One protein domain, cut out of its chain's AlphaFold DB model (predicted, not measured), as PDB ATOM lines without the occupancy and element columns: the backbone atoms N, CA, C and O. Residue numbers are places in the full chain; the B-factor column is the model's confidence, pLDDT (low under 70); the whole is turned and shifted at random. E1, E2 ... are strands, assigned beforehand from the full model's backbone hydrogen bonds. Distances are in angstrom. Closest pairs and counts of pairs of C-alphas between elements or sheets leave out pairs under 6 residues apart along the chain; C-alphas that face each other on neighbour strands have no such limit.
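AT A GLANCE: This is residues 65 to 193 of the 343 residues of an uncharacterized protein of Candidatus Marinimicrobia bacterium (UniProt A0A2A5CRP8). One twisted sheet folds over on itself: E2 to E6 make a wall, and the long bent strands E8 and E9, with E1 beside E9, turn from the E6 side and cross over one face of it, partly face to face. E7 pairs beside the first residues of E8. The 129 printed residues hold nine strands, E1 to E9, in an antiparallel branched sheet, all strand, with no named helix. The whole is compact, radius of gyration of the C-alphas 14.4 A, spanning 37 by 33 by 32 A.

IN THESE COORDINATES: Find C-alpha 70 at (243.979, 333.755, 275.790), where E1 (70 to 72) begins. E2 is residues 81 to 84, E3 97 to 100. E4, 116 to 123, runs 23.9 A; E5, 130 to 139, 29.2 A; E6, 142 to 149, 24.1 A. After E7 (153 to 155), E8, 160 to 171, runs 27.0 A. E9, 178 to 191, runs 29.9 A to C-alpha 191 at (240.876, 322.676, 282.561).

HOW THE PARTS SIT: Look first at E1, antiparallel to E9, with N 72 and O 185 2.8 A apart. The meander E2 E3 E4 E5 E6, each strand the antiparallel neighbour of the one before, shows N 83 to O 98 at 2.8 A, N 99 to O 119 at 2.8 A, N 118 to O 135 at 2.9 A and N 134 to O 146 at 2.8 A. E8 has E6 and E7 on one side, N 169 to O 147 at 2.9 A and N 153 to O 162 at 2.9 A, and E9 on the other, N 168 to O 184 at 2.9 A. E7, E8 and E9 are a second meander. E8 bends by 82 degrees at residue 165, E9 by 99 degrees at 181. E1 and E4 are apart.

THE WHOLE: The C-alphas of Asn 111 and Leu 126, the two farthest apart, are 41.3 A apart. The printed part has no cut. The links E2 to E3 and E3 to E4 are long. Look for pLDDT under 70 at residues 85 to 97 and 105 to 111.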
ATOM      1  N   GLY A  65     247.715 322.084 281.513       92.56
ATOM      2  CA  GLY A  65     246.275 321.877 281.389       92.56
ATOM      3  C   GLY A  65     245.774 321.998 279.947       92.56
ATOM      4  O   GLY A  65     246.475 322.447 279.036       92.56
ATOM      5  N   GLN A  66     244.515 321.622 279.729       94.56
ATOM      6  CA  GLN A  66     243.812 321.945 278.490       94.56
ATOM      7  C   GLN A  66     243.306 323.379 278.597       94.56
ATOM      8  O   GLN A  66     242.340 323.643 279.312       94.56
ATOM      9  N   SER A  67     243.962 324.302 277.899       92.50
ATOM     10  CA  SER A  67     243.594 325.711 277.945       92.50
ATOM     11  C   SER A  67     243.211 326.280 276.591       92.50
ATOM     12  O   SER A  67     243.656 325.856 275.527       92.50
ATOM     13  N   SER A  68     242.329 327.263 276.676       91.31
ATOM     14  CA  SER A  68     241.997 328.223 275.636       91.31
ATOM     15  C   SER A  68     241.935 329.643 276.200       91.31
ATOM     16  O   SER A  68     241.509 330.543 275.477       91.31
ATOM     17  N   ILE A  69     242.345 329.852 277.463       88.75
ATOM     18  CA  ILE A  69     242.396 331.178 278.082       88.75
ATOM     19  C   ILE A  69     243.507 331.973 277.414       88.75
ATOM     20  O   ILE A  69     244.693 331.781 277.685       88.75
ATOM     21  N   ASN A  70     243.097 332.866 276.521       90.56
ATOM     22  CA  ASN A  70     243.979 333.755 275.790       90.56
ATOM     23  C   ASN A  70     243.903 335.160 276.382       90.56
ATOM     24  O   ASN A  70     242.822 335.698 276.621       90.56
ATOM     25  N   LEU A  71     245.075 335.757 276.564       89.56
ATOM     26  CA  LEU A  71     245.261 337.158 276.896       89.56
ATOM     27  C   LEU A  71     245.473 337.922 275.590       89.56
ATOM     28  O   LEU A  71     246.525 337.804 274.957       89.56
ATOM     29  N   TYR A  72     244.476 338.700 275.180       87.75
ATOM     30  CA  TYR A  72     244.578 339.589 274.028       87.75
ATOM     31  C   TYR A  72     245.113 340.945 274.485       87.75
ATOM     32  O   TYR A  72     244.401 341.735 275.109       87.75
ATOM     33  N   GLY A  73     246.377 341.201 274.167       80.12
ATOM     34  CA  GLY A  73     247.112 342.408 274.527       80.12
ATOM     35  C   GLY A  73     248.432 342.487 273.764       80.12
ATOM     36  O   GLY A  73     248.561 341.980 272.651       80.12
ATOM     37  N   THR A  74     249.432 343.177 274.302       80.31
ATOM     38  CA  THR A  74     250.766 343.220 273.686       80.31
ATOM     39  C   THR A  74     251.819 342.978 274.763       80.31
ATOM     40  O   THR A  74     252.067 343.894 275.544       80.31
ATOM     41  N   PRO A  75     252.452 341.789 274.803       87.06
ATOM     42  CA  PRO A  75     252.254 340.623 273.931       87.06
ATOM     43  C   PRO A  75     250.994 339.811 274.282       87.06
ATOM     44  O   PRO A  75     250.468 339.915 275.383       87.06
ATOM     45  N   ASN A  76     250.523 338.983 273.347       88.88
ATOM     46  CA  ASN A  76     249.508 337.970 273.652       88.88
ATOM     47  C   ASN A  76     250.140 336.798 274.419       88.88
ATOM     48  O   ASN A  76     251.306 336.476 274.185       88.88
ATOM     49  N   ALA A  77     249.355 336.118 275.255       91.50
ATOM     50  CA  ALA A  77     249.774 334.904 275.954       91.50
ATOM     51  C   ALA A  77     248.594 333.951 276.193       91.50
ATOM     52  O   ALA A  77     247.441 334.368 276.156       91.50
ATOM     53  N   GLU A  78     248.886 332.678 276.445       93.94
ATOM     54  CA  GLU A  78     247.903 331.659 276.826       93.94
ATOM     55  C   GLU A  78     248.198 331.214 278.262       93.94
ATOM     56  O   GLU A  78     249.312 330.767 278.537       93.94
ATOM     57  N   LEU A  79     247.226 331.320 279.172       93.38
ATOM     58  CA  LEU A  79     247.362 330.819 280.544       93.38
ATOM     59  C   LEU A  79     247.029 329.330 280.554       93.38
ATOM     60  O   LEU A  79     245.878 328.961 280.341       93.38
ATOM     61  N   SER A  80     248.019 328.465 280.744       93.88
ATOM     62  CA  SER A  80     247.889 327.024 280.486       93.88
ATOM     63  C   SER A  80     248.434 326.107 281.579       93.88
ATOM     64  O   SER A  80     248.303 324.887 281.465       93.88
ATOM     65  N   TYR A  81     248.971 326.674 282.653       89.62
ATOM     66  CA  TYR A  81     249.425 325.948 283.833       89.62
ATOM     67  C   TYR A  81     248.643 326.419 285.049       89.62
ATOM     68  O   TYR A  81     248.355 327.608 285.154       89.62
ATOM     69  N   MET A  82     248.296 325.495 285.940       88.81
ATOM     70  CA  MET A  82     247.706 325.822 287.234       88.81
ATOM     71  C   MET A  82     248.821 325.914 288.266       88.81
ATOM     72  O   MET A  82     249.693 325.050 288.307       88.81
ATOM     73  N   ILE A  83     248.765 326.936 289.100       81.50
ATOM     74  CA  ILE A  83     249.623 327.116 290.259       81.50
ATOM     75  C   ILE A  83     248.705 327.055 291.470       81.50
ATOM     76  O   ILE A  83     247.690 327.745 291.519       81.50
ATOM     77  N   VAL A  84     249.055 326.203 292.424       71.56
ATOM     78  CA  VAL A  84     248.412 326.201 293.733       71.56
ATOM     79  C   VAL A  84     249.188 327.177 294.603       71.56
ATOM     80  O   VAL A  84     250.404 327.039 294.746       71.56
ATOM     81  N   ASN A  85     248.504 328.188 295.134       62.66
ATOM     82  CA  ASN A  85     249.105 329.105 296.091       62.66
ATOM     83  C   ASN A  85     249.252 328.380 297.436       62.66
ATOM     84  O   ASN A  85     248.262 328.117 298.110       62.66
ATOM     85  N   LEU A  86     250.483 328.036 297.815       57.06
ATOM     86  CA  LEU A  86     250.805 327.366 299.082       57.06
ATOM     87  C   LEU A  86     250.911 328.380 300.244       57.06
ATOM     88  O   LEU A  86     251.837 328.307 301.048       57.06
ATOM     89  N   GLY A  87     250.018 329.376 300.268       46.75
ATOM     90  CA  GLY A  87     250.054 330.519 301.186       46.75
ATOM     91  C   GLY A  87     250.043 330.144 302.675       46.75
ATOM     92  O   GLY A  87     249.695 329.032 303.059       46.75
ATOM     93  N   GLU A  88     250.453 331.093 303.524       39.38
ATOM     94  CA  GLU A  88     250.531 330.912 304.979       39.38
ATOM     95  C   GLU A  88     249.156 330.580 305.594       39.38
ATOM     96  O   GLU A  88     248.201 331.331 305.397       39.38
ATOM     97  N   GLU A  89     249.070 329.533 306.429       37.72
ATOM     98  CA  GLU A  89     247.874 329.274 307.246       37.72
ATOM     99  C   GLU A  89     247.457 330.535 308.034       37.72
ATOM    100  O   GLU A  89     248.244 331.106 308.808       37.72
ATOM    101  N   GLY A  90     246.194 330.942 307.877       39.22
ATOM    102  CA  GLY A  90     245.563 331.991 308.682       39.22
ATOM    103  C   GLY A  90     244.686 332.979 307.917       39.22
ATOM    104  O   GLY A  90     243.919 333.698 308.560       39.22
ATOM    105  N   GLU A  91     244.759 333.001 306.588       40.66
ATOM    106  CA  GLU A  91     243.656 333.495 305.759       40.66
ATOM    107  C   GLU A  91     242.804 332.264 305.420       40.66
ATOM    108  O   GLU A  91     243.337 331.242 304.994       40.66
ATOM    109  N   GLU A  92     241.507 332.294 305.736       38.56
ATOM    110  CA  GLU A  92     240.538 331.217 305.444       38.56
ATOM    111  C   GLU A  92     240.258 331.124 303.930       38.56
ATOM    112  O   GLU A  92     239.135 330.853 303.511       38.56
ATOM    113  N   ASP A  93     241.266 331.380 303.106       44.12
ATOM    114  CA  ASP A  93     241.100 331.522 301.678       44.12
ATOM    115  C   ASP A  93     241.378 330.153 301.063       44.12
ATOM    116  O   ASP A  93     242.492 329.624 301.087       44.12
ATOM    117  N   GLU A  94     240.296 329.536 300.588       46.50
ATOM    118  CA  GLU A  94     240.310 328.336 299.757       46.50
ATOM    119  C   GLU A  94     241.432 328.429 298.704       46.50
ATOM    120  O   GLU A  94     241.734 329.532 298.243       46.50
ATOM    121  N   PRO A  95     242.047 327.306 298.282       48.44
ATOM    122  CA  PRO A  95     243.125 327.331 297.297       48.44
ATOM    123  C   PRO A  95     242.731 328.171 296.075       48.44
ATOM    124  O   PRO A  95     241.877 327.779 295.275       48.44
ATOM    125  N   GLU A  96     243.358 329.342 295.946       64.19
ATOM    126  CA  GLU A  96     243.066 330.275 294.866       64.19
ATOM    127  C   GLU A  96     243.570 329.667 293.555       64.19
ATOM    128  O   GLU A  96     244.734 329.269 293.430       64.19
ATOM    129  N   VAL A  97     242.687 329.553 292.557       69.12
ATOM    130  CA  VAL A  97     243.080 329.037 291.242       69.12
ATOM    131  C   VAL A  97     243.885 330.106 290.520       69.12
ATOM    132  O   VAL A  97     243.345 330.980 289.838       69.12
ATOM    133  N   VAL A  98     245.203 329.994 290.644       85.25
ATOM    134  CA  VAL A  98     246.164 330.820 289.928       85.25
ATOM    135  C   VAL A  98     246.558 330.106 288.640       85.25
ATOM    136  O   VAL A  98     246.892 328.923 288.636       85.25
ATOM    137  N   LEU A  99     246.521 330.810 287.511       90.44
ATOM    138  CA  LEU A  99     246.934 330.287 286.213       90.44
ATOM    139  C   LEU A  99     248.161 331.021 285.691       90.44
ATOM    140  O   LEU A  99     248.266 332.233 285.829       90.44
ATOM    141  N   SER A 100     249.059 330.320 285.007       90.88
ATOM    142  CA  SER A 100     250.243 330.920 284.397       90.88
ATOM    143  C   SER A 100     250.443 330.499 282.946       90.88
ATOM    144  O   SER A 100     249.966 329.454 282.498       90.88
ATOM    145  N   ASN A 101     251.152 331.329 282.180       90.56
ATOM    146  CA  ASN A 101     251.562 330.999 280.815       90.56
ATOM    147  C   ASN A 101     252.760 330.047 280.737       90.56
ATOM    148  O   ASN A 101     253.136 329.632 279.640       90.56
ATOM    149  N   ARG A 102     253.347 329.711 281.881       84.94
ATOM    150  CA  ARG A 102     254.502 328.831 282.005       84.94
ATOM    151  C   ARG A 102     254.331 327.895 283.182       84.94
ATOM    152  O   ARG A 102     253.545 328.166 284.089       84.94
ATOM    153  N   SER A 103     255.095 326.818 283.156       80.62
ATOM    154  CA  SER A 103     255.173 325.936 284.306       80.62
ATOM    155  C   SER A 103     255.804 326.665 285.492       80.62
ATOM    156  O   SER A 103     256.700 327.487 285.289       80.62
ATOM    157  N   ILE A 104     255.415 326.295 286.717       71.81
ATOM    158  CA  ILE A 104     256.139 326.679 287.940       71.81
ATOM    159  C   ILE A 104     257.634 326.299 287.857       71.81
ATOM    160  O   ILE A 104     258.475 326.955 288.449       71.81
ATOM    161  N   TRP A 105     257.965 325.314 287.013       65.44
ATOM    162  CA  TRP A 105     259.324 324.851 286.704       65.44
ATOM    163  C   TRP A 105     260.176 325.793 285.860       65.44
ATOM    164  O   TRP A 105     261.394 325.730 285.910       65.44
ATOM    165  N   GLU A 106     259.552 326.629 285.035       63.62
ATOM    166  CA  GLU A 106     260.266 327.566 284.156       63.62
ATOM    167  C   GLU A 106     260.375 328.961 284.801       63.62
ATOM    168  O   GLU A 106     260.667 329.960 284.131       63.62
ATOM    169  N   MET A 107     260.067 329.050 286.096       61.19
ATOM    170  CA  MET A 107     260.197 330.252 286.910       61.19
ATOM    171  C   MET A 107     261.549 330.222 287.633       61.19
ATOM    172  O   MET A 107     261.608 330.114 288.848       61.19
ATOM    173  N   ASP A 108     262.633 330.269 286.856       62.38
ATOM    174  CA  ASP A 108     263.987 330.495 287.375       62.38
ATOM    175  C   ASP A 108     264.149 331.992 287.698       62.38
ATOM    176  O   ASP A 108     264.033 332.841 286.807       62.38
ATOM    177  N   ASP A 109     264.387 332.313 288.971       58.66
ATOM    178  CA  ASP A 109     264.602 333.684 289.446       58.66
ATOM    179  C   ASP A 109     265.975 334.248 289.032       58.66
ATOM    180  O   ASP A 109     266.138 335.471 288.940       58.66
ATOM    181  N   GLU A 110     266.963 333.390 288.758       59.56
ATOM    182  CA  GLU A 110     268.309 333.788 288.340       59.56
ATOM    183  C   GLU A 110     268.390 334.064 286.838       59.56
ATOM    184  O   GLU A 110     269.010 335.046 286.418       59.56
ATOM    185  N   ASN A 111     267.722 333.240 286.024       65.38
ATOM    186  CA  ASN A 111     267.616 333.428 284.573       65.38
ATOM    187  C   ASN A 111     266.153 333.462 284.104       65.38
ATOM    188  O   ASN A 111     265.719 332.615 283.310       65.38
ATOM    189  N   PRO A 112     265.378 334.482 284.517       70.25
ATOM    190  CA  PRO A 112     263.970 334.559 284.185       70.25
ATOM    191  C   PRO A 112     263.785 334.681 282.678       70.25
ATOM    192  O   PRO A 112     264.217 335.635 282.021       70.25
ATOM    193  N   THR A 113     263.075 333.717 282.106       80.75
ATOM    194  CA  THR A 113     262.586 333.842 280.735       80.75
ATOM    195  C   THR A 113     261.423 334.832 280.745       80.75
ATOM    196  O   THR A 113     260.559 334.745 281.604       80.75
ATOM    197  N   TYR A 114     261.322 335.765 279.805       85.50
ATOM    198  CA  TYR A 114     260.176 336.685 279.705       85.50
ATOM    199  C   TYR A 114     259.430 336.471 278.378       85.50
ATOM    200  O   TYR A 114     260.060 336.070 277.397       85.50
ATOM    201  N   PRO A 115     258.110 336.742 278.298       89.88
ATOM    202  CA  PRO A 115     257.244 337.342 279.322       89.88
ATOM    203  C   PRO A 115     256.569 336.320 280.259       89.88
ATOM    204  O   PRO A 115     256.196 335.220 279.837       89.88
ATOM    205  N   VAL A 116     256.383 336.690 281.527       88.81
ATOM    206  CA  VAL A 116     255.639 335.933 282.550       88.81
ATOM    207  C   VAL A 116     254.246 336.537 282.685       88.81
ATOM    208  O   VAL A 116     254.104 337.749 282.855       88.81
ATOM    209  N   PHE A 117     253.224 335.692 282.630       91.25
ATOM    210  CA  PHE A 117     251.847 336.068 282.911       91.25
ATOM    211  C   PHE A 117     251.291 335.136 283.974       91.25
ATOM    212  O   PHE A 117     251.334 333.917 283.800       91.25
ATOM    213  N   THR A 118     250.730 335.720 285.024       90.44
ATOM    214  CA  THR A 118     250.039 335.005 286.094       90.44
ATOM    215  C   THR A 118     248.675 335.651 286.281       90.44
ATOM    216  O   THR A 118     248.593 336.862 286.455       90.44
ATOM    217  N   GLY A 119     247.605 334.874 286.188       89.81
ATOM    218  CA  GLY A 119     246.236 335.319 286.396       89.81
ATOM    219  C   GLY A 119     245.623 334.657 287.614       89.81
ATOM    220  O   GLY A 119     245.929 333.505 287.901       89.81
ATOM    221  N   PHE A 120     244.758 335.380 288.304       89.06
ATOM    222  CA  PHE A 120     244.039 334.899 289.476       89.06
ATOM    223  C   PHE A 120     242.603 335.420 289.446       89.06
ATOM    224  O   PHE A 120     242.300 336.403 288.757       89.06
ATOM    225  N   VAL A 121     241.713 334.727 290.145       88.75
ATOM    226  CA  VAL A 121     240.301 335.086 290.248       88.75
ATOM    227  C   VAL A 121     239.886 335.043 291.704       88.75
ATOM    228  O   VAL A 121     240.235 334.108 292.412       88.75
ATOM    229  N   ASP A 122     239.116 336.043 292.105       86.38
ATOM    230  CA  ASP A 122     238.700 336.239 293.490       86.38
ATOM    231  C   ASP A 122     237.218 336.636 293.536       86.38
ATOM    232  O   ASP A 122     236.714 337.313 292.630       86.38
ATOM    233  N   GLU A 123     236.511 336.216 294.581       87.12
ATOM    234  CA  GLU A 123     235.122 336.575 294.847       87.12
ATOM    235  C   GLU A 123     235.018 337.176 296.243       87.12
ATOM    236  O   GLU A 123     235.251 336.523 297.250       87.12
ATOM    237  N   ASN A 124     234.600 338.438 296.316       84.62
ATOM    238  CA  ASN A 124     234.439 339.098 297.599       84.62
ATOM    239  C   ASN A 124     233.284 338.474 298.399       84.62
ATOM    240  O   ASN A 124     232.120 338.667 298.047       84.62
ATOM    241  N   ASP A 125     233.581 337.851 299.538       81.88
ATOM    242  CA  ASP A 125     232.593 337.178 300.399       81.88
ATOM    243  C   ASP A 125     231.388 338.034 300.815       81.88
ATOM    244  O   ASP A 125     230.283 337.533 301.042       81.88
ATOM    245  N   LEU A 126     231.582 339.348 300.971       86.00
ATOM    246  CA  LEU A 126     230.539 340.252 301.456       86.00
ATOM    247  C   LEU A 126     229.635 340.757 300.332       86.00
ATOM    248  O   LEU A 126     228.452 341.022 300.571       86.00
ATOM    249  N   THR A 127     230.185 340.958 299.136       88.12
ATOM    250  CA  THR A 127     229.471 341.576 298.010       88.12
ATOM    251  C   THR A 127     229.119 340.590 296.898       88.12
ATOM    252  O   THR A 127     228.227 340.896 296.104       88.12
ATOM    253  N   GLY A 128     229.772 339.425 296.850       86.31
ATOM    254  CA  GLY A 128     229.757 338.494 295.719       86.31
ATOM    255  C   GLY A 128     230.382 339.088 294.454       86.31
ATOM    256  O   GLY A 128     230.080 338.645 293.347       86.31
ATOM    257  N   GLU A 129     231.162 340.167 294.585       89.38
ATOM    258  CA  GLU A 129     231.813 340.803 293.445       89.38
ATOM    259  C   GLU A 129     233.015 339.971 293.020       89.38
ATOM    260  O   GLU A 129     233.952 339.766 293.789       89.38
ATOM    261  N   LYS A 130     232.961 339.512 291.775       91.19
ATOM    262  CA  LYS A 130     233.983 338.685 291.160       91.19
ATOM    263  C   LYS A 130     235.003 339.540 290.425       91.19
ATOM    264  O   LYS A 130     234.658 340.406 289.612       91.19
ATOM    265  N   THR A 131     236.267 339.262 290.694       90.50
ATOM    266  CA  THR A 131     237.415 339.999 290.183       90.50
ATOM    267  C   THR A 131     238.329 339.060 289.411       90.50
ATOM    268  O   THR A 131     238.522 337.905 289.771       90.50
ATOM    269  N   LEU A 132     238.897 339.583 288.332       91.38
ATOM    270  CA  LEU A 132     239.999 338.987 287.596       91.38
ATOM    271  C   LEU A 132     241.232 339.861 287.794       91.38
ATOM    272  O   LEU A 132     241.194 341.062 287.507       91.38
ATOM    273  N   GLY A 133     242.326 339.249 288.229       91.12
ATOM    274  CA  GLY A 133     243.633 339.875 288.330       91.12
ATOM    275  C   GLY A 133     244.647 339.243 287.383       91.12
ATOM    276  O   GLY A 133     244.603 338.047 287.108       91.12
ATOM    277  N   LEU A 134     245.579 340.051 286.876       92.06
ATOM    278  CA  LEU A 134     246.757 339.597 286.145       92.06
ATOM    279  C   LEU A 134     248.002 340.304 286.680       92.06
ATOM    280  O   LEU A 134     248.053 341.532 286.760       92.06
ATOM    281  N   MET A 135     249.041 339.530 286.953       90.69
ATOM    282  CA  MET A 135     250.409 339.991 287.135       90.69
ATOM    283  C   MET A 135     251.184 339.696 285.852       90.69
ATOM    284  O   MET A 135     251.273 338.548 285.414       90.69
ATOM    285  N   VAL A 136     251.716 340.742 285.222       90.94
ATOM    286  CA  VAL A 136     252.438 340.637 283.949       90.94
ATOM    287  C   VAL A 136     253.843 341.177 284.118       90.94
ATOM    288  O   VAL A 136     254.015 342.332 284.504       90.94
ATOM    289  N   VAL A 137     254.841 340.373 283.767       90.00
ATOM    290  CA  VAL A 137     256.248 340.774 283.745       90.00
ATOM    291  C   VAL A 137     256.797 340.554 282.340       90.00
ATOM    292  O   VAL A 137     256.859 339.431 281.844       90.00
ATOM    293  N   LEU A 138     257.154 341.641 281.662       89.88
ATOM    294  CA  LEU A 138     257.598 341.646 280.265       89.88
ATOM    295  C   LEU A 138     259.122 341.642 280.134       89.88
ATOM    296  O   LEU A 138     259.651 341.167 279.130       89.88
ATOM    297  N   SER A 139     259.818 342.189 281.128       88.44
ATOM    298  CA  SER A 139     261.273 342.159 281.280       88.44
ATOM    299  C   SER A 139     261.642 342.460 282.735       88.44
ATOM    300  O   SER A 139     260.770 342.815 283.526       88.44
ATOM    301  N   GLU A 140     262.932 342.435 283.074       84.06
ATOM    302  CA  GLU A 140     263.441 342.788 284.414       84.06
ATOM    303  C   GLU A 140     262.945 344.143 284.951       84.06
ATOM    304  O   GLU A 140     262.892 344.360 286.158       84.06
ATOM    305  N   SER A 141     262.613 345.084 284.062       85.44
ATOM    306  CA  SER A 141     262.204 346.445 284.436       85.44
ATOM    307  C   SER A 141     260.794 346.824 283.987       85.44
ATOM    308  O   SER A 141     260.345 347.938 284.260       85.44
ATOM    309  N   GLU A 142     260.105 345.931 283.277       87.62
ATOM    310  CA  GLU A 142     258.809 346.212 282.668       87.62
ATOM    311  C   GLU A 142     257.779 345.180 283.107       87.62
ATOM    312  O   GLU A 142     257.966 343.976 282.945       87.62
ATOM    313  N   GLY A 143     256.658 345.665 283.626       87.62
ATOM    314  CA  GLY A 143     255.558 344.840 284.090       87.62
ATOM    315  C   GLY A 143     254.450 345.689 284.697       87.62
ATOM    316  O   GLY A 143     254.530 346.919 284.727       87.62
ATOM    317  N   GLY A 144     253.404 345.032 285.178       90.19
ATOM    318  CA  GLY A 144     252.286 345.696 285.829       90.19
ATOM    319  C   GLY A 144     251.254 344.722 286.373       90.19
ATOM    320  O   GLY A 144     251.247 343.539 286.034       90.19
ATOM    321  N   ILE A 145     250.370 345.262 287.206       92.12
ATOM    322  CA  ILE A 145     249.189 344.567 287.710       92.12
ATOM    323  C   ILE A 145     247.981 345.090 286.945       92.12
ATOM    324  O   ILE A 145     247.840 346.300 286.760       92.12
ATOM    325  N   TYR A 146     247.123 344.180 286.504       93.31
ATOM    326  CA  TYR A 146     245.895 344.479 285.787       93.31
ATOM    327  C   TYR A 146     244.728 343.875 286.548       93.31
ATOM    328  O   TYR A 146     244.818 342.728 286.971       93.31
ATOM    329  N   VAL A 147     243.639 344.620 286.704       93.12
ATOM    330  CA  VAL A 147     242.427 344.111 287.358       93.12
ATOM    331  C   VAL A 147     241.179 344.518 286.600       93.12
ATOM    332  O   VAL A 147     241.129 345.560 285.938       93.12
ATOM    333  N   GLY A 148     240.156 343.689 286.707       92.06
ATOM    334  CA  GLY A 148     238.842 343.944 286.151       92.06
ATOM    335  C   GLY A 148     237.781 343.185 286.924       92.06
ATOM    336  O   GLY A 148     238.069 342.203 287.600       92.06
ATOM    337  N   THR A 149     236.542 343.635 286.802       92.06
ATOM    338  CA  THR A 149     235.390 342.833 287.207       92.06
ATOM    339  C   THR A 149     235.222 341.689 286.219       92.06
ATOM    340  O   THR A 149     235.400 341.893 285.014       92.06
ATOM    341  N   SER A 150     234.838 340.523 286.712       92.06
ATOM    342  CA  SER A 150     234.687 339.317 285.910       92.06
ATOM    343  C   SER A 150     233.419 338.583 286.313       92.06
ATOM    344  O   SER A 150     233.033 338.625 287.470       92.06
ATOM    345  N   ASP A 151     232.787 337.883 285.378       91.69
ATOM    346  CA  ASP A 151     231.702 336.939 285.679       91.69
ATOM    347  C   ASP A 151     232.207 335.492 285.536       91.69
ATOM    348  O   ASP A 151     231.524 334.624 284.982       91.69
ATOM    349  N   TYR A 152     233.441 335.225 285.986       92.44
ATOM    350  CA  TYR A 152     234.063 333.914 285.834       92.44
ATOM    351  C   TYR A 152     233.228 332.793 286.468       92.44
ATOM    352  O   TYR A 152     232.518 332.955 287.472       92.44
ATOM    353  N   VAL A 153     233.349 331.609 285.875       92.50
ATOM    354  CA  VAL A 153     232.730 330.379 286.369       92.50
ATOM    355  C   VAL A 153     233.834 329.406 286.747       92.50
ATOM    356  O   VAL A 153     234.583 328.952 285.880       92.50
ATOM    357  N   LEU A 154     233.906 329.092 288.038       89.31
ATOM    358  CA  LEU A 154     234.811 328.101 288.599       89.31
ATOM    359  C   LEU A 154     234.048 326.797 288.865       89.31
ATOM    360  O   LEU A 154     232.986 326.801 289.487       89.31
ATOM    361  N   ASP A 155     234.589 325.681 288.385       89.06
ATOM    362  CA  ASP A 155     234.131 324.333 288.717       89.06
ATOM    363  C   ASP A 155     235.245 323.619 289.481       89.06
ATOM    364  O   ASP A 155     236.173 323.067 288.883       89.06
ATOM    365  N   LEU A 156     235.139 323.642 290.811       83.12
ATOM    366  CA  LEU A 156     236.096 323.019 291.726       83.12
ATOM    367  C   LEU A 156     236.139 321.490 291.589       83.12
ATOM    368  O   LEU A 156     237.190 320.891 291.768       83.12
ATOM    369  N   LEU A 157     235.029 320.841 291.213       83.81
ATOM    370  CA  LEU A 157     234.986 319.380 291.056       83.81
ATOM    371  C   LEU A 157     235.785 318.917 289.840       83.81
ATOM    372  O   LEU A 157     236.323 317.806 289.808       83.81
ATOM    373  N   ASN A 158     235.818 319.755 288.806       85.44
ATOM    374  CA  ASN A 158     236.585 319.472 287.611       85.44
ATOM    375  C   ASN A 158     237.927 320.185 287.573       85.44
ATOM    376  O   ASN A 158     238.736 319.760 286.759       85.44
ATOM    377  N   PHE A 159     238.210 321.151 288.449       89.88
ATOM    378  CA  PHE A 159     239.378 322.035 288.363       89.88
ATOM    379  C   PHE A 159     239.388 322.809 287.038       89.88
ATOM    380  O   PHE A 159     240.337 322.739 286.250       89.88
ATOM    381  N   SER A 160     238.270 323.480 286.744       91.75
ATOM    382  CA  SER A 160     238.091 324.236 285.503       91.75
ATOM    383  C   SER A 160     237.663 325.674 285.762       91.75
ATOM    384  O   SER A 160     236.861 325.931 286.659       91.75
ATOM    385  N   LEU A 161     238.173 326.592 284.944       93.00
ATOM    386  CA  LEU A 161     237.877 328.020 284.995       93.00
ATOM    387  C   LEU A 161     237.407 328.482 283.619       93.00
ATOM    388  O   LEU A 161     238.051 328.194 282.614       93.00
ATOM    389  N   THR A 162     236.300 329.216 283.561       94.69
ATOM    390  CA  THR A 162     235.828 329.865 282.333       94.69
ATOM    391  C   THR A 162     235.697 331.365 282.543       94.69
ATOM    392  O   THR A 162     235.039 331.801 283.484       94.69
ATOM    393  N   ILE A 163     236.285 332.134 281.630       93.62
ATOM    394  CA  ILE A 163     236.241 333.597 281.578       93.62
ATOM    395  C   ILE A 163     235.699 333.987 280.201       93.62
ATOM    396  O   ILE A 163     236.103 333.407 279.193       93.62
ATOM    397  N   SER A 164     234.756 334.930 280.142       91.69
ATOM    398  CA  SER A 164     234.043 335.283 278.904       91.69
ATOM    399  C   SER A 164     234.304 336.729 278.490       91.69
ATOM    400  O   SER A 164     233.486 337.612 278.729       91.69
ATOM    401  N   SER A 165     235.420 336.950 277.794       91.12
ATOM    402  CA  SER A 165     235.822 338.248 277.238       91.12
ATOM    403  C   SER A 165     235.863 339.392 278.266       91.12
ATOM    404  O   SER A 165     235.486 340.530 277.958       91.12
ATOM    405  N   ASP A 166     236.366 339.106 279.464       93.19
ATOM    406  CA  ASP A 166     236.530 340.098 280.525       93.19
ATOM    407  C   ASP A 166     237.743 340.990 280.257       93.19
ATOM    408  O   ASP A 166     238.699 340.594 279.592       93.19
ATOM    409  N   THR A 167     237.707 342.234 280.735       94.69
ATOM    410  CA  THR A 167     238.790 343.204 280.506       94.69
ATOM    411  C   THR A 167     239.476 343.554 281.817       94.69
ATOM    412  O   THR A 167     238.842 344.118 282.706       94.69
ATOM    413  N   ALA A 168     240.778 343.284 281.905       94.44
ATOM    414  CA  ALA A 168     241.630 343.687 283.017       94.44
ATOM    415  C   ALA A 168     242.445 344.932 282.630       94.44
ATOM    416  O   ALA A 168     243.219 344.906 281.669       94.44
ATOM    417  N   TYR A 169     242.278 346.030 283.366       95.25
ATOM    418  CA  TYR A 169     242.959 347.305 283.126       95.25
ATOM    419  C   TYR A 169     244.171 347.459 284.037       95.25
ATOM    420  O   TYR A 169     244.118 347.066 285.200       95.25
ATOM    421  N   ALA A 170     245.241 348.072 283.533       93.31
ATOM    422  CA  ALA A 170     246.442 348.324 284.319       93.31
ATOM    423  C   ALA A 170     246.131 349.194 285.548       93.31
ATOM    424  O   ALA A 170     245.394 350.176 285.457       93.31
ATOM    425  N   ILE A 171     246.734 348.880 286.691       91.88
ATOM    426  CA  ILE A 171     246.695 349.722 287.887       91.88
ATOM    427  C   ILE A 171     247.978 350.543 287.952       91.88
ATOM    428  O   ILE A 171     249.090 350.018 287.891       91.88
ATOM    429  N   ASN A 172     247.841 351.849 288.168       86.12
ATOM    430  CA  ASN A 172     248.978 352.645 288.597       86.12
ATOM    431  C   ASN A 172     249.328 352.308 290.053       86.12
ATOM    432  O   ASN A 172     248.640 352.738 290.975       86.12
ATOM    433  N   MET A 173     250.431 351.595 290.265       77.88
ATOM    434  CA  MET A 173     250.851 351.131 291.594       77.88
ATOM    435  C   MET A 173     251.150 352.254 292.606       77.88
ATOM    436  O   MET A 173     251.191 352.003 293.805       77.88
ATOM    437  N   VAL A 174     251.351 353.499 292.157       81.44
ATOM    438  CA  VAL A 174     251.598 354.648 293.045       81.44
ATOM    439  C   VAL A 174     250.291 355.300 293.499       81.44
ATOM    440  O   VAL A 174     250.201 355.785 294.624       81.44
ATOM    441  N   THR A 175     249.285 355.357 292.623       84.81
ATOM    442  CA  THR A 175     248.029 356.079 292.889       84.81
ATOM    443  C   THR A 175     246.833 355.166 293.144       84.81
ATOM    444  O   THR A 175     245.808 355.655 293.614       84.81
ATOM    445  N   GLY A 176     246.936 353.875 292.819       81.81
ATOM    446  CA  GLY A 176     245.841 352.903 292.854       81.81
ATOM    447  C   GLY A 176     244.763 353.137 291.789       81.81
ATOM    448  O   GLY A 176     243.708 352.515 291.838       81.81
ATOM    449  N   VAL A 177     244.983 354.059 290.847       88.88
ATOM    450  CA  VAL A 177     243.990 354.412 289.821       88.88
ATOM    451  C   VAL A 177     244.133 353.488 288.615       88.88
ATOM    452  O   VAL A 177     245.246 353.276 288.130       88.88
ATOM    453  N   LEU A 178     242.998 353.002 288.106       89.50
ATOM    454  CA  LEU A 178     242.933 352.238 286.861       89.50
ATOM    455  C   LEU A 178     243.312 353.113 285.662       89.50
ATOM    456  O   LEU A 178     242.719 354.168 285.422       89.50
ATOM    457  N   ASP A 179     244.273 352.641 284.882       88.75
ATOM    458  CA  ASP A 179     244.641 353.191 283.590       88.75
ATOM    459  C   ASP A 179     243.910 352.436 282.475       88.75
ATOM    460  O   ASP A 179     244.356 351.408 281.971       88.75
ATOM    461  N   SER A 180     242.782 353.001 282.044       87.69
ATOM    462  CA  SER A 180     241.981 352.438 280.950       87.69
ATOM    463  C   SER A 180     242.690 352.390 279.584       87.69
ATOM    464  O   SER A 180     242.137 351.835 278.638       87.69
ATOM    465  N   SER A 181     243.876 353.000 279.440       89.69
ATOM    466  CA  SER A 181     244.620 353.014 278.174       89.69
ATOM    467  C   SER A 181     245.432 351.743 277.919       89.69
ATOM    468  O   SER A 181     245.740 351.456 276.761       89.69
ATOM    469  N   THR A 182     245.718 350.965 278.967       91.06
ATOM    470  CA  THR A 182     246.497 349.724 278.891       91.06
ATOM    471  C   THR A 182     245.688 348.596 279.523       91.06
ATOM    472  O   THR A 182     245.304 348.682 280.688       91.06
ATOM    473  N   TYR A 183     245.389 347.548 278.756       93.94
ATOM    474  CA  TYR A 183     244.501 346.473 279.196       93.94
ATOM    475  C   TYR A 183     244.805 345.144 278.506       93.94
ATOM    476  O   TYR A 183     245.419 345.112 277.437       93.94
ATOM    477  N   TYR A 184     244.301 344.069 279.106       95.00
ATOM    478  CA  TYR A 184     244.199 342.741 278.513       95.00
ATOM    479  C   TYR A 184     242.735 342.321 278.457       95.00
ATOM    480  O   TYR A 184     241.990 342.534 279.414       95.00
ATOM    481  N   ILE A 185     242.328 341.716 277.343       95.19
ATOM    482  CA  ILE A 185     241.062 340.977 277.277       95.19
ATOM    483  C   ILE A 185     241.377 339.513 277.558       95.19
ATOM    484  O   ILE A 185     242.274 338.954 276.929       95.19
ATOM    485  N   VAL A 186     240.646 338.910 278.485       94.19
ATOM    486  CA  VAL A 186     240.813 337.521 278.905       94.19
ATOM    487  C   VAL A 186     239.569 336.749 278.513       94.19
ATOM    488  O   VAL A 186     238.454 337.112 278.881       94.19
ATOM    489  N   ASP A 187     239.755 335.701 277.724       95.25
ATOM    490  CA  ASP A 187     238.653 334.897 277.206       95.25
ATOM    491  C   ASP A 187     239.091 333.450 277.025       95.25
ATOM    492  O   ASP A 187     240.182 333.189 276.510       95.25
ATOM    493  N   GLY A 188     238.222 332.526 277.422       95.06
ATOM    494  CA  GLY A 188     238.383 331.100 277.190       95.06
ATOM    495  C   GLY A 188     238.109 330.246 278.421       95.06
ATOM    496  O   GLY A 188     237.638 330.706 279.462       95.06
ATOM    497  N   THR A 189     238.433 328.968 278.279       95.25
ATOM    498  CA  THR A 189     238.294 327.957 279.326       95.25
ATOM    499  C   THR A 189     239.635 327.293 279.591       95.25
ATOM    500  O   THR A 189     240.354 326.938 278.652       95.25
ATOM    501  N   PHE A 190     239.942 327.103 280.866       94.88
ATOM    502  CA  PHE A 190     241.033 326.290 281.367       94.88
ATOM    503  C   PHE A 190     240.474 325.061 282.077       94.88
ATOM    504  O   PHE A 190     239.476 325.139 282.792       94.88
ATOM    505  N   GLN A 191     241.144 323.934 281.892       94.94
ATOM    506  CA  GLN A 191     240.876 322.676 282.561       94.94
ATOM    507  C   GLN A 191     242.219 322.092 283.002       94.94
ATOM    508  O   GLN A 191     243.066 321.791 282.155       94.94
ATOM    509  N   ALA A 192     242.419 321.923 284.312       92.81
ATOM    510  CA  ALA A 192     243.667 321.384 284.845       92.81
ATOM    511  C   ALA A 192     243.945 319.975 284.303       92.81
ATOM    512  O   ALA A 192     243.017 319.217 283.988       92.81
ATOM    513  N   ALA A 193     245.228 319.616 284.217       94.06
ATOM    514  CA  ALA A 193     245.632 318.222 284.103       94.06
ATOM    515  C   ALA A 193     245.269 317.505 285.408       94.06
ATOM    516  O   ALA A 193     245.415 318.070 286.488       94.06
TER     517      ALA A 193